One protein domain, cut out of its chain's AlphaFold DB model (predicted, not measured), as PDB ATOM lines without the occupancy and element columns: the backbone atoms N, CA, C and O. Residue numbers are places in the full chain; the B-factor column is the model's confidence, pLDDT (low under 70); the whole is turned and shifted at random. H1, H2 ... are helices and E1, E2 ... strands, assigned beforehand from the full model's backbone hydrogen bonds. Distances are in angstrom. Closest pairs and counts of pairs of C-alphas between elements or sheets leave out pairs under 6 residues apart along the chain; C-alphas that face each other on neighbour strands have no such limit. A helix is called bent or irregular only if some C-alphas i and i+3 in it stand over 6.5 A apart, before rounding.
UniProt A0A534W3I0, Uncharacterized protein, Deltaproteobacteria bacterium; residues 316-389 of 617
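This is residues 316 to 389 of the 617 residues of an uncharacterized protein of Deltaproteobacteria bacterium (UniProt A0A534W3I0). Two small three-stranded sheets are joined end to end by two bent continuations of the chain, and one helix, H1, covers one face of the first sheet and reaches E3 of the second. The 74 printed residues have one named helix and six named strands, in the order H1 E1 E2 E3 E4 E5 E6. The sheet E1 E4 E5 is antiparallel; the sheet E2 E6 E3 is mixed. The class is mixed, helices and strands; the whole is compact, with a radius of gyration of the C-alphas of 12.5 A, yet elongated, spanning 43 by 25 by 15 A.

H1, residues 319 to 332, is on the sheet of E1, 334 to 337, E4, 367 to 370, and E5, 375 to 377, at a height over the sheet of 7.6 A. It lies over E1 and runs along the strands, at 9 degrees to E1 on the local plane; their closest C-alphas are those of Ala 329 and Glu 335, 6.1 A apart. Every O i to N i+4 pair of H1 is within hydrogen-bond range. E1 and E4 are antiparallel, with N 335 and O 369 at 2.8 A. E4 and E5 form an antiparallel hairpin, with N 376 and O 368 at 2.9 A. E3, 360 to 365, runs on into E4 at 66 degrees, and E5 into E6, 379 to 383, at 65 degrees. E6 is parallel to E2, 350 to 352, with N 351 and O 379 at 2.8 A, and antiparallel to E3, with N 364 and O 380 at 2.8 A.

H1 begins at C-alpha 319, (107.602, 153.864, 194.080), and measures 19.8 A. E1 measures 9.7 A, E2 6.4 A, E3 12.0 A, E4 10.5 A, E5 5.6 A and E6 11.9 A, ending at C-alpha 383, (125.566, 155.978, 198.511).

The C-alphas farthest apart, those of Leu 331 and Ala 389, are 42.8 A apart. The printed part has no cut. The link from E1 to E2, residues 338 to 349, is long. Residues 385 to 389 have pLDDT under 70.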
ATOM      1  N   GLY A 316     116.104 160.428 193.656       83.94
ATOM      2  CA  GLY A 316     115.431 159.881 194.828       83.94
ATOM      3  C   GLY A 316     114.506 158.703 194.538       83.94
ATOM      4  O   GLY A 316     114.308 158.310 193.390       83.94
ATOM      5  N   GLU A 317     113.992 158.106 195.611       86.44
ATOM      6  CA  GLU A 317     113.153 156.914 195.536       86.44
ATOM      7  C   GLU A 317     111.771 157.239 194.955       86.44
ATOM      8  O   GLU A 317     111.027 158.056 195.497       86.44
ATOM      9  N   SER A 318     111.411 156.561 193.862       89.81
ATOM     10  CA  SER A 318     110.082 156.648 193.252       89.81
ATOM     11  C   SER A 318     109.418 155.272 193.206       89.81
ATOM     12  O   SER A 318     109.786 154.399 192.415       89.81
ATOM     13  N   ALA A 319     108.403 155.085 194.054       91.56
ATOM     14  CA  ALA A 319     107.602 153.864 194.080       91.56
ATOM     15  C   ALA A 319     106.840 153.647 192.761       91.56
ATOM     16  O   ALA A 319     106.712 152.512 192.302       91.56
ATOM     17  N   GLU A 320     106.383 154.729 192.125       94.00
ATOM     18  CA  GLU A 320     105.684 154.690 190.838       94.00
ATOM     19  C   GLU A 320     106.608 154.211 189.717       94.00
ATOM     20  O   GLU A 320     106.247 153.301 188.972       94.00
ATOM     21  N   LEU A 321     107.836 154.742 189.654       94.62
ATOM     22  CA  LEU A 321     108.838 154.297 188.686       94.62
ATOM     23  C   LEU A 321     109.217 152.829 188.907       94.62
ATOM     24  O   LEU A 321     109.276 152.064 187.946       94.62
ATOM     25  N   ARG A 322     109.433 152.407 190.161       94.88
ATOM     26  CA  ARG A 322     109.722 151.000 190.490       94.88
ATOM     27  C   ARG A 322     108.576 150.082 190.053       94.88
ATOM     28  O   ARG A 322     108.822 149.052 189.425       94.88
ATOM     29  N   ALA A 323     107.327 150.460 190.330       96.25
ATOM     30  CA  ALA A 323     106.155 149.685 189.930       96.25
ATOM     31  C   ALA A 323     105.992 149.623 188.403       96.25
ATOM     32  O   ALA A 323     105.669 148.565 187.858       96.25
ATOM     33  N   TRP A 324     106.241 150.734 187.707       97.12
ATOM     34  CA  TRP A 324     106.227 150.791 186.248       97.12
ATOM     35  C   TRP A 324     107.304 149.886 185.641       97.12
ATOM     36  O   TRP A 324     106.989 149.053 184.790       97.12
ATOM     37  N   LEU A 325     108.546 149.965 186.137       96.44
ATOM     38  CA  LEU A 325     109.660 149.122 185.689       96.44
ATOM     39  C   LEU A 325     109.378 147.636 185.924       96.44
ATOM     40  O   LEU A 325     109.673 146.828 185.051       96.44
ATOM     41  N   ALA A 326     108.754 147.264 187.045       96.44
ATOM     42  CA  ALA A 326     108.358 145.880 187.309       96.44
ATOM     43  C   ALA A 326     107.330 145.359 186.294       96.44
ATOM     44  O   ALA A 326     107.468 144.243 185.785       96.44
ATOM     45  N   ARG A 327     106.321 146.168 185.947       97.19
ATOM     46  CA  ARG A 327     105.329 145.799 184.923       97.19
ATOM     47  C   ARG A 327     105.946 145.728 183.527       97.19
ATOM     48  O   ARG A 327     105.663 144.781 182.794       97.19
ATOM     49  N   ALA A 328     106.803 146.686 183.174       96.44
ATOM     50  CA  ALA A 328     107.519 146.692 181.901       96.44
ATOM     51  C   ALA A 328     108.464 145.486 181.782       96.44
ATOM     52  O   ALA A 328     108.462 144.797 180.765       96.44
ATOM     53  N   ALA A 329     109.195 145.160 182.851       95.62
ATOM     54  CA  ALA A 329     110.086 144.009 182.894       95.62
ATOM     55  C   ALA A 329     109.332 142.685 182.709       95.62
ATOM     56  O   ALA A 329     109.745 141.855 181.899       95.62
ATOM     57  N   ALA A 330     108.182 142.518 183.369       95.31
ATOM     58  CA  ALA A 330     107.332 141.343 183.181       95.31
ATOM     59  C   ALA A 330     106.806 141.214 181.738       95.31
ATOM     60  O   ALA A 330     106.726 140.107 181.206       95.31
ATOM     61  N   LEU A 331     106.470 142.335 181.088       95.19
ATOM     62  CA  LEU A 331     105.978 142.353 179.707       95.19
ATOM     63  C   LEU A 331     107.083 142.033 178.683       95.19
ATOM     64  O   LEU A 331     106.843 141.315 177.712       95.19
ATOM     65  N   CYS A 332     108.279 142.581 178.894       94.44
ATOM     66  CA  CYS A 332     109.395 142.532 177.950       94.44
ATOM     67  C   CYS A 332     110.437 141.455 178.284       94.44
ATOM     68  O   CYS A 332     111.474 141.384 177.627       94.44
ATOM     69  N   ALA A 333     110.159 140.604 179.279       94.06
ATOM     70  CA  ALA A 333     111.078 139.588 179.793       94.06
ATOM     71  C   ALA A 333     112.443 140.171 180.212       94.06
ATOM     72  O   ALA A 333     113.499 139.609 179.907       94.06
ATOM     73  N   TRP A 334     112.413 141.314 180.897       95.81
ATOM     74  CA  TRP A 334     113.586 141.894 181.544       95.81
ATOM     75  C   TRP A 334     113.678 141.458 183.006       95.81
ATOM     76  O   TRP A 334     112.702 141.028 183.618       95.81
ATOM     77  N   GLU A 335     114.862 141.622 183.573       96.06
ATOM     78  CA  GLU A 335     115.159 141.414 184.983       96.06
ATOM     79  C   GLU A 335     115.497 142.757 185.628       96.06
ATOM     80  O   GLU A 335     116.256 143.555 185.068       96.06
ATOM     81  N   LEU A 336     114.933 143.017 186.806       96.12
ATOM     82  CA  LEU A 336     115.254 144.216 187.574       96.12
ATOM     83  C   LEU A 336     116.541 144.013 188.370       96.12
ATOM     84  O   LEU A 336     116.735 142.982 189.010       96.12
ATOM     85  N   ILE A 337     117.395 145.029 188.352       95.19
ATOM     86  CA  ILE A 337     118.569 145.146 189.215       95.19
ATOM     87  C   ILE A 337     118.163 146.077 190.362       95.19
ATOM     88  O   ILE A 337     118.198 147.298 190.203       95.19
ATOM     89  N   ASP A 338     117.732 145.513 191.489       93.62
ATOM     90  CA  ASP A 338     117.327 146.264 192.686       93.62
ATOM     91  C   ASP A 338     118.275 145.898 193.842       93.62
ATOM     92  O   ASP A 338     118.024 144.916 194.547       93.62
ATOM     93  N   PRO A 339     119.427 146.589 193.967       92.25
ATOM     94  CA  PRO A 339     120.431 146.249 194.969       92.25
ATOM     95  C   PRO A 339     119.925 146.549 196.380       92.25
ATOM     96  O   PRO A 339     119.211 147.528 196.614       92.25
ATOM     97  N   ALA A 340     120.311 145.713 197.338       91.44
ATOM     98  CA  ALA A 340     119.910 145.908 198.727       91.44
ATOM     99  C   ALA A 340     120.703 147.054 199.376       91.44
ATOM    100  O   ALA A 340     121.856 147.320 199.025       91.44
ATOM    101  N   ALA A 341     120.109 147.714 200.372       89.88
ATOM    102  CA  ALA A 341     120.855 148.648 201.209       89.88
ATOM    103  C   ALA A 341     122.015 147.913 201.908       89.88
ATOM    104  O   ALA A 341     121.829 146.829 202.463       89.88
ATOM    105  N   GLY A 342     123.209 148.498 201.864       88.31
ATOM    106  CA  GLY A 342     124.460 147.922 202.356       88.31
ATOM    107  C   GLY A 342     125.266 147.133 201.316       88.31
ATOM    108  O   GLY A 342     126.389 146.739 201.616       88.31
ATOM    109  N   GLU A 343     124.749 146.913 200.102       92.31
ATOM    110  CA  GLU A 343     125.492 146.220 199.040       92.31
ATOM    111  C   GLU A 343     126.660 147.085 198.516       92.31
ATOM    112  O   GLU A 343     126.488 148.299 198.349       92.31
ATOM    113  N   PRO A 344     127.849 146.511 198.234       92.31
ATOM    114  CA  PRO A 344     128.969 147.273 197.691       92.31
ATOM    115  C   PRO A 344     128.643 147.864 196.316       92.31
ATOM    116  O   PRO A 344     127.979 147.259 195.467       92.31
ATOM    117  N   LEU A 345     129.152 149.067 196.064       90.94
ATOM    118  CA  LEU A 345     128.917 149.784 194.823       90.94
ATOM    119  C   LEU A 345     129.669 149.119 193.658       90.94
ATOM    120  O   LEU A 345     130.865 149.310 193.458       90.94
ATOM    121  N   SER A 346     128.949 148.365 192.828       92.31
ATOM    122  CA  SER A 346     129.482 147.832 191.575       92.31
ATOM    123  C   SER A 346     129.369 148.855 190.447       92.31
ATOM    124  O   SER A 346     128.276 149.124 189.951       92.31
ATOM    125  N   GLY A 347     130.497 149.361 189.944       89.25
ATOM    126  CA  GLY A 347     130.511 150.278 188.793       89.25
ATOM    127  C   GLY A 347     129.949 149.682 187.492       89.25
ATOM    128  O   GLY A 347     129.671 150.417 186.545       89.25
ATOM    129  N   GLN A 348     129.763 148.358 187.417       92.19
ATOM    130  CA  GLN A 348     129.140 147.693 186.268       92.19
ATOM    131  C   GLN A 348     127.611 147.713 186.328       92.19
ATOM    132  O   GLN A 348     126.974 147.794 185.276       92.19
ATOM    133  N   LEU A 349     127.032 147.656 187.530       92.75
ATOM    134  CA  LEU A 349     125.591 147.506 187.754       92.75
ATOM    135  C   LEU A 349     124.938 148.780 188.289       92.75
ATOM    136  O   LEU A 349     123.741 148.974 188.085       92.75
ATOM    137  N   HIS A 350     125.712 149.649 188.941       94.69
ATOM    138  CA  HIS A 350     125.225 150.795 189.698       94.69
ATOM    139  C   HIS A 350     125.773 152.114 189.134       94.69
ATOM    140  O   HIS A 350     126.866 152.178 188.567       94.69
ATOM    141  N   VAL A 351     124.992 153.178 189.296       94.38
ATOM    142  CA  VAL A 351     125.374 154.571 189.053       94.38
ATOM    143  C   VAL A 351     125.011 155.357 190.304       94.38
ATOM    144  O   VAL A 351     123.832 155.483 190.639       94.38
ATOM    145  N   ALA A 352     126.030 155.875 190.985       91.38
ATOM    146  CA  ALA A 352     125.856 156.720 192.155       91.38
ATOM    147  C   ALA A 352     125.205 158.058 191.759       91.38
ATOM    148  O   ALA A 352     125.599 158.681 190.767       91.38
ATOM    149  N   VAL A 353     124.167 158.466 192.488       89.75
ATOM    150  CA  VAL A 353     123.476 159.754 192.301       89.75
ATOM    151  C   VAL A 353     124.201 160.873 193.051       89.75
ATOM    152  O   VAL A 353     124.231 162.010 192.581       89.75
ATOM    153  N   ASP A 354     124.799 160.533 194.184       86.50
ATOM    154  CA  ASP A 354     125.609 161.360 195.067       86.50
ATOM    155  C   ASP A 354     127.043 160.810 195.166       86.50
ATOM    156  O   ASP A 354     127.382 159.758 194.623       86.50
ATOM    157  N   SER A 355     127.929 161.572 195.799       81.31
ATOM    158  CA  SER A 355     129.335 161.218 195.986       81.31
ATOM    159  C   SER A 355     129.646 161.002 197.465       81.31
ATOM    160  O   SER A 355     129.041 161.627 198.330       81.31
ATOM    161  N   GLY A 356     130.640 160.154 197.754       76.31
ATOM    162  CA  GLY A 356     131.241 160.077 199.090       76.31
ATOM    163  C   GLY A 356     131.101 158.756 199.849       76.31
ATOM    164  O   GLY A 356     131.459 158.735 201.020       76.31
ATOM    165  N   GLY A 357     130.654 157.668 199.217       83.81
ATOM    166  CA  GLY A 357     130.620 156.343 199.843       83.81
ATOM    167  C   GLY A 357     130.929 155.197 198.880       83.81
ATOM    168  O   GLY A 357     131.049 155.412 197.674       83.81
ATOM    169  N   ASP A 358     130.998 153.982 199.432       87.44
ATOM    170  CA  ASP A 358     131.321 152.746 198.698       87.44
ATOM    171  C   ASP A 358     130.196 151.690 198.761       87.44
ATOM    172  O   ASP A 358     130.277 150.655 198.097       87.44
ATOM    173  N   CYS A 359     129.118 151.957 199.512       90.81
ATOM    174  CA  CYS A 359     127.983 151.048 199.699       90.81
ATOM    175  C   CYS A 359     126.647 151.734 199.395       90.81
ATOM    176  O   CYS A 359     126.433 152.896 199.747       90.81
ATOM    177  N   VAL A 360     125.719 150.994 198.789       91.50
ATOM    178  CA  VAL A 360     124.357 151.447 198.481       91.50
ATOM    179  C   VAL A 360     123.631 151.814 199.778       91.50
ATOM    180  O   VAL A 360     123.396 150.954 200.618       91.50
ATOM    181  N   ALA A 361     123.245 153.077 199.955       89.88
ATOM    182  CA  ALA A 361     122.352 153.485 201.040       89.88
ATOM    183  C   ALA A 361     120.893 153.197 200.682       89.88
ATOM    184  O   ALA A 361     120.140 152.646 201.482       89.88
ATOM    185  N   ARG A 362     120.495 153.584 199.466       90.06
ATOM    186  CA  ARG A 362     119.124 153.443 198.956       90.06
ATOM    187  C   ARG A 362     119.097 153.428 197.435       90.06
ATOM    188  O   ARG A 362     119.988 153.960 196.777       90.06
ATOM    189  N   VAL A 363     118.040 152.852 196.872       92.69
ATOM    190  CA  VAL A 363     117.834 152.772 195.421       92.69
ATOM    191  C   VAL A 363     116.872 153.870 194.982       92.69
ATOM    192  O   VAL A 363     115.693 153.846 195.328       92.69
ATOM    193  N   ALA A 364     117.375 154.827 194.202       90.44
ATOM    194  CA  ALA A 364     116.556 155.866 193.584       90.44
ATOM    195  C   ALA A 364     115.713 155.285 192.436       90.44
ATOM    196  O   ALA A 364     114.506 155.510 192.353       90.44
ATOM    197  N   ALA A 365     116.340 154.478 191.578       93.94
ATOM    198  CA  ALA A 365     115.656 153.731 190.530       93.94
ATOM    199  C   ALA A 365     116.338 152.378 190.285       93.94
ATOM    200  O   ALA A 365     117.559 152.353 190.088       93.94
ATOM    201  N   PRO A 366     115.580 151.269 190.241       95.12
ATOM    202  CA  PRO A 366     116.120 149.981 189.833       95.12
ATOM    203  C   PRO A 366     116.718 150.042 188.424       95.12
ATOM    204  O   PRO A 366     116.223 150.750 187.543       95.12
ATOM    205  N   GLY A 367     117.780 149.275 188.213       94.88
ATOM    206  CA  GLY A 367     118.326 149.020 186.886       94.88
ATOM    207  C   GLY A 367     117.517 147.951 186.162       94.88
ATOM    208  O   GLY A 367     116.671 147.276 186.749       94.88
ATOM    209  N   VAL A 368     117.801 147.766 184.878       96.06
ATOM    210  CA  VAL A 368     117.138 146.767 184.041       96.06
ATOM    211  C   VAL A 368     118.181 146.004 183.232       96.06
ATOM    212  O   VAL A 368     119.091 146.590 182.638       96.06
ATOM    213  N   ARG A 369     118.025 144.683 183.182       95.94
ATOM    214  CA  ARG A 369     118.841 143.747 182.408       95.94
ATOM    215  C   ARG A 369     117.948 142.941 181.471       95.94
ATOM    216  O   ARG A 369     116.856 142.531 181.851       95.94
ATOM    217  N   ARG A 370     118.390 142.699 180.240       94.50
ATOM    218  CA  ARG A 370     117.721 141.771 179.320       94.50
ATOM    219  C   ARG A 370     117.954 140.323 179.755       94.50
ATOM    220  O   ARG A 370     118.921 140.011 180.445       94.50
ATOM    221  N   ARG A 371     117.120 139.408 179.261       91.06
ATOM    222  CA  ARG A 371     117.265 137.961 179.495       91.06
ATOM    223  C   ARG A 371     118.592 137.367 178.996       91.06
ATOM    224  O   ARG A 371     119.025 136.340 179.499       91.06
ATOM    225  N   ASP A 372     119.232 137.997 178.012       91.00
ATOM    226  CA  ASP A 372     120.556 137.600 177.507       91.00
ATOM    227  C   ASP A 372     121.714 138.010 178.445       91.00
ATOM    228  O   ASP A 372     122.874 137.721 178.159       91.00
ATOM    229  N   GLY A 373     121.409 138.676 179.565       90.44
ATOM    230  CA  GLY A 373     122.381 139.171 180.536       90.44
ATOM    231  C   GLY A 373     122.925 140.567 180.219       90.44
ATOM    232  O   GLY A 373     123.654 141.129 181.039       90.44
ATOM    233  N   SER A 374     122.562 141.162 179.077       93.81
ATOM    234  CA  SER A 374     122.988 142.516 178.717       93.81
ATOM    235  C   SER A 374     122.258 143.577 179.548       93.81
ATOM    236  O   SER A 374     121.052 143.507 179.787       93.81
ATOM    237  N   ILE A 375     123.001 144.572 180.032       94.56
ATOM    238  CA  ILE A 375     122.461 145.628 180.896       94.56
ATOM    239  C   ILE A 375     121.843 146.720 180.018       94.56
ATOM    240  O   ILE A 375     122.544 147.341 179.222       94.56
ATOM    241  N   LEU A 376     120.545 146.977 180.198       93.44
ATOM    242  CA  LEU A 376     119.827 148.064 179.525       93.44
ATOM    243  C   LEU A 376     120.091 149.402 180.202       93.44
ATOM    244  O   LEU A 376     120.427 150.393 179.554       93.44
ATOM    245  N   CYS A 377     119.937 149.425 181.521       94.31
ATOM    246  CA  CYS A 377     120.248 150.568 182.357       94.31
ATOM    247  C   CYS A 377     120.746 150.087 183.719       94.31
ATOM    248  O   CYS A 377     120.249 149.117 184.287       94.31
ATOM    249  N   ARG A 378     121.764 150.772 184.230       95.94
ATOM    250  CA  ARG A 378     122.301 150.530 185.570       95.94
ATOM    251  C   ARG A 378     121.351 151.091 186.622       95.94
ATOM    252  O   ARG A 378     120.695 152.103 186.372       95.94
ATOM    253  N   ALA A 379     121.313 150.451 187.786       95.50
ATOM    254  CA  ALA A 379     120.539 150.934 188.920       95.50
ATOM    255  C   ALA A 379     121.104 152.267 189.401       95.50
ATOM    256  O   ALA A 379     122.320 152.433 189.512       95.50
ATOM    257  N   ARG A 380     120.225 153.221 189.694       94.56
ATOM    258  CA  ARG A 380     120.618 154.488 190.300       94.56
ATOM    259  C   ARG A 380     120.467 154.390 191.795       94.56
ATOM    260  O   ARG A 380     119.368 154.162 192.298       94.56
ATOM    261  N   VAL A 381     121.578 154.574 192.481       93.75
ATOM    262  CA  VAL A 381     121.686 154.377 193.922       93.75
ATOM    263  C   VAL A 381     122.231 155.635 194.565       93.75
ATOM    264  O   VAL A 381     123.073 156.318 193.989       93.75
ATOM    265  N   GLU A 382     121.731 155.944 195.748       90.69
ATOM    266  CA  GLU A 382     122.377 156.893 196.645       90.69
ATOM    267  C   GLU A 382     123.299 156.103 197.566       90.69
ATOM    268  O   GLU A 382     122.993 154.961 197.934       90.69
ATOM    269  N   VAL A 383     124.445 156.677 197.893       90.25
ATOM    270  CA  VAL A 383     125.566 155.978 198.511       90.25
ATOM    271  C   VAL A 383     125.752 156.480 199.939       90.25
ATOM    272  O   VAL A 383     125.678 157.677 200.196       90.25
ATOM    273  N   SER A 384     125.968 155.571 200.892       81.31
ATOM    274  CA  SER A 384     126.099 155.959 202.302       81.31
ATOM    275  C   SER A 384     127.463 156.609 202.550       81.31
ATOM    276  O   SER A 384     128.477 155.929 202.366       81.31
ATOM    277  N   PRO A 385     127.530 157.870 203.020       67.44
ATOM    278  CA  PRO A 385     128.802 158.485 203.395       67.44
ATOM    279  C   PRO A 385     129.381 157.890 204.692       67.44
ATOM    280  O   PRO A 385     130.573 158.029 204.962       67.44
ATOM    281  N   GLU A 386     128.562 157.204 205.498       59.09
ATOM    282  CA  GLU A 386     128.928 156.740 206.844       59.09
ATOM    283  C   GLU A 386     129.771 155.457 206.855       59.09
ATOM    284  O   GLU A 386     130.471 155.200 207.834       59.09
ATOM    285  N   ALA A 387     129.793 154.680 205.766       53.41
ATOM    286  CA  ALA A 387     130.615 153.465 205.693       53.41
ATOM    287  C   ALA A 387     132.119 153.770 205.845       53.41
ATOM    288  O   ALA A 387     132.861 152.988 206.432       53.41
ATOM    289  N   ARG A 388     132.558 154.960 205.411       50.12
ATOM    290  CA  ARG A 388     133.950 155.406 205.549       50.12
ATOM    291  C   ARG A 388     134.299 155.895 206.960       50.12
ATOM    292  O   ARG A 388     135.472 155.915 207.313       50.12
ATOM    293  N   ALA A 389     133.303 156.285 207.757       49.03
ATOM    294  CA  ALA A 389     133.501 156.707 209.145       49.03
ATOM    295  C   ALA A 389     133.594 155.512 210.110       49.03
ATOM    296  O   ALA A 389     134.238 155.623 211.149       49.03
TER     297      ALA A 389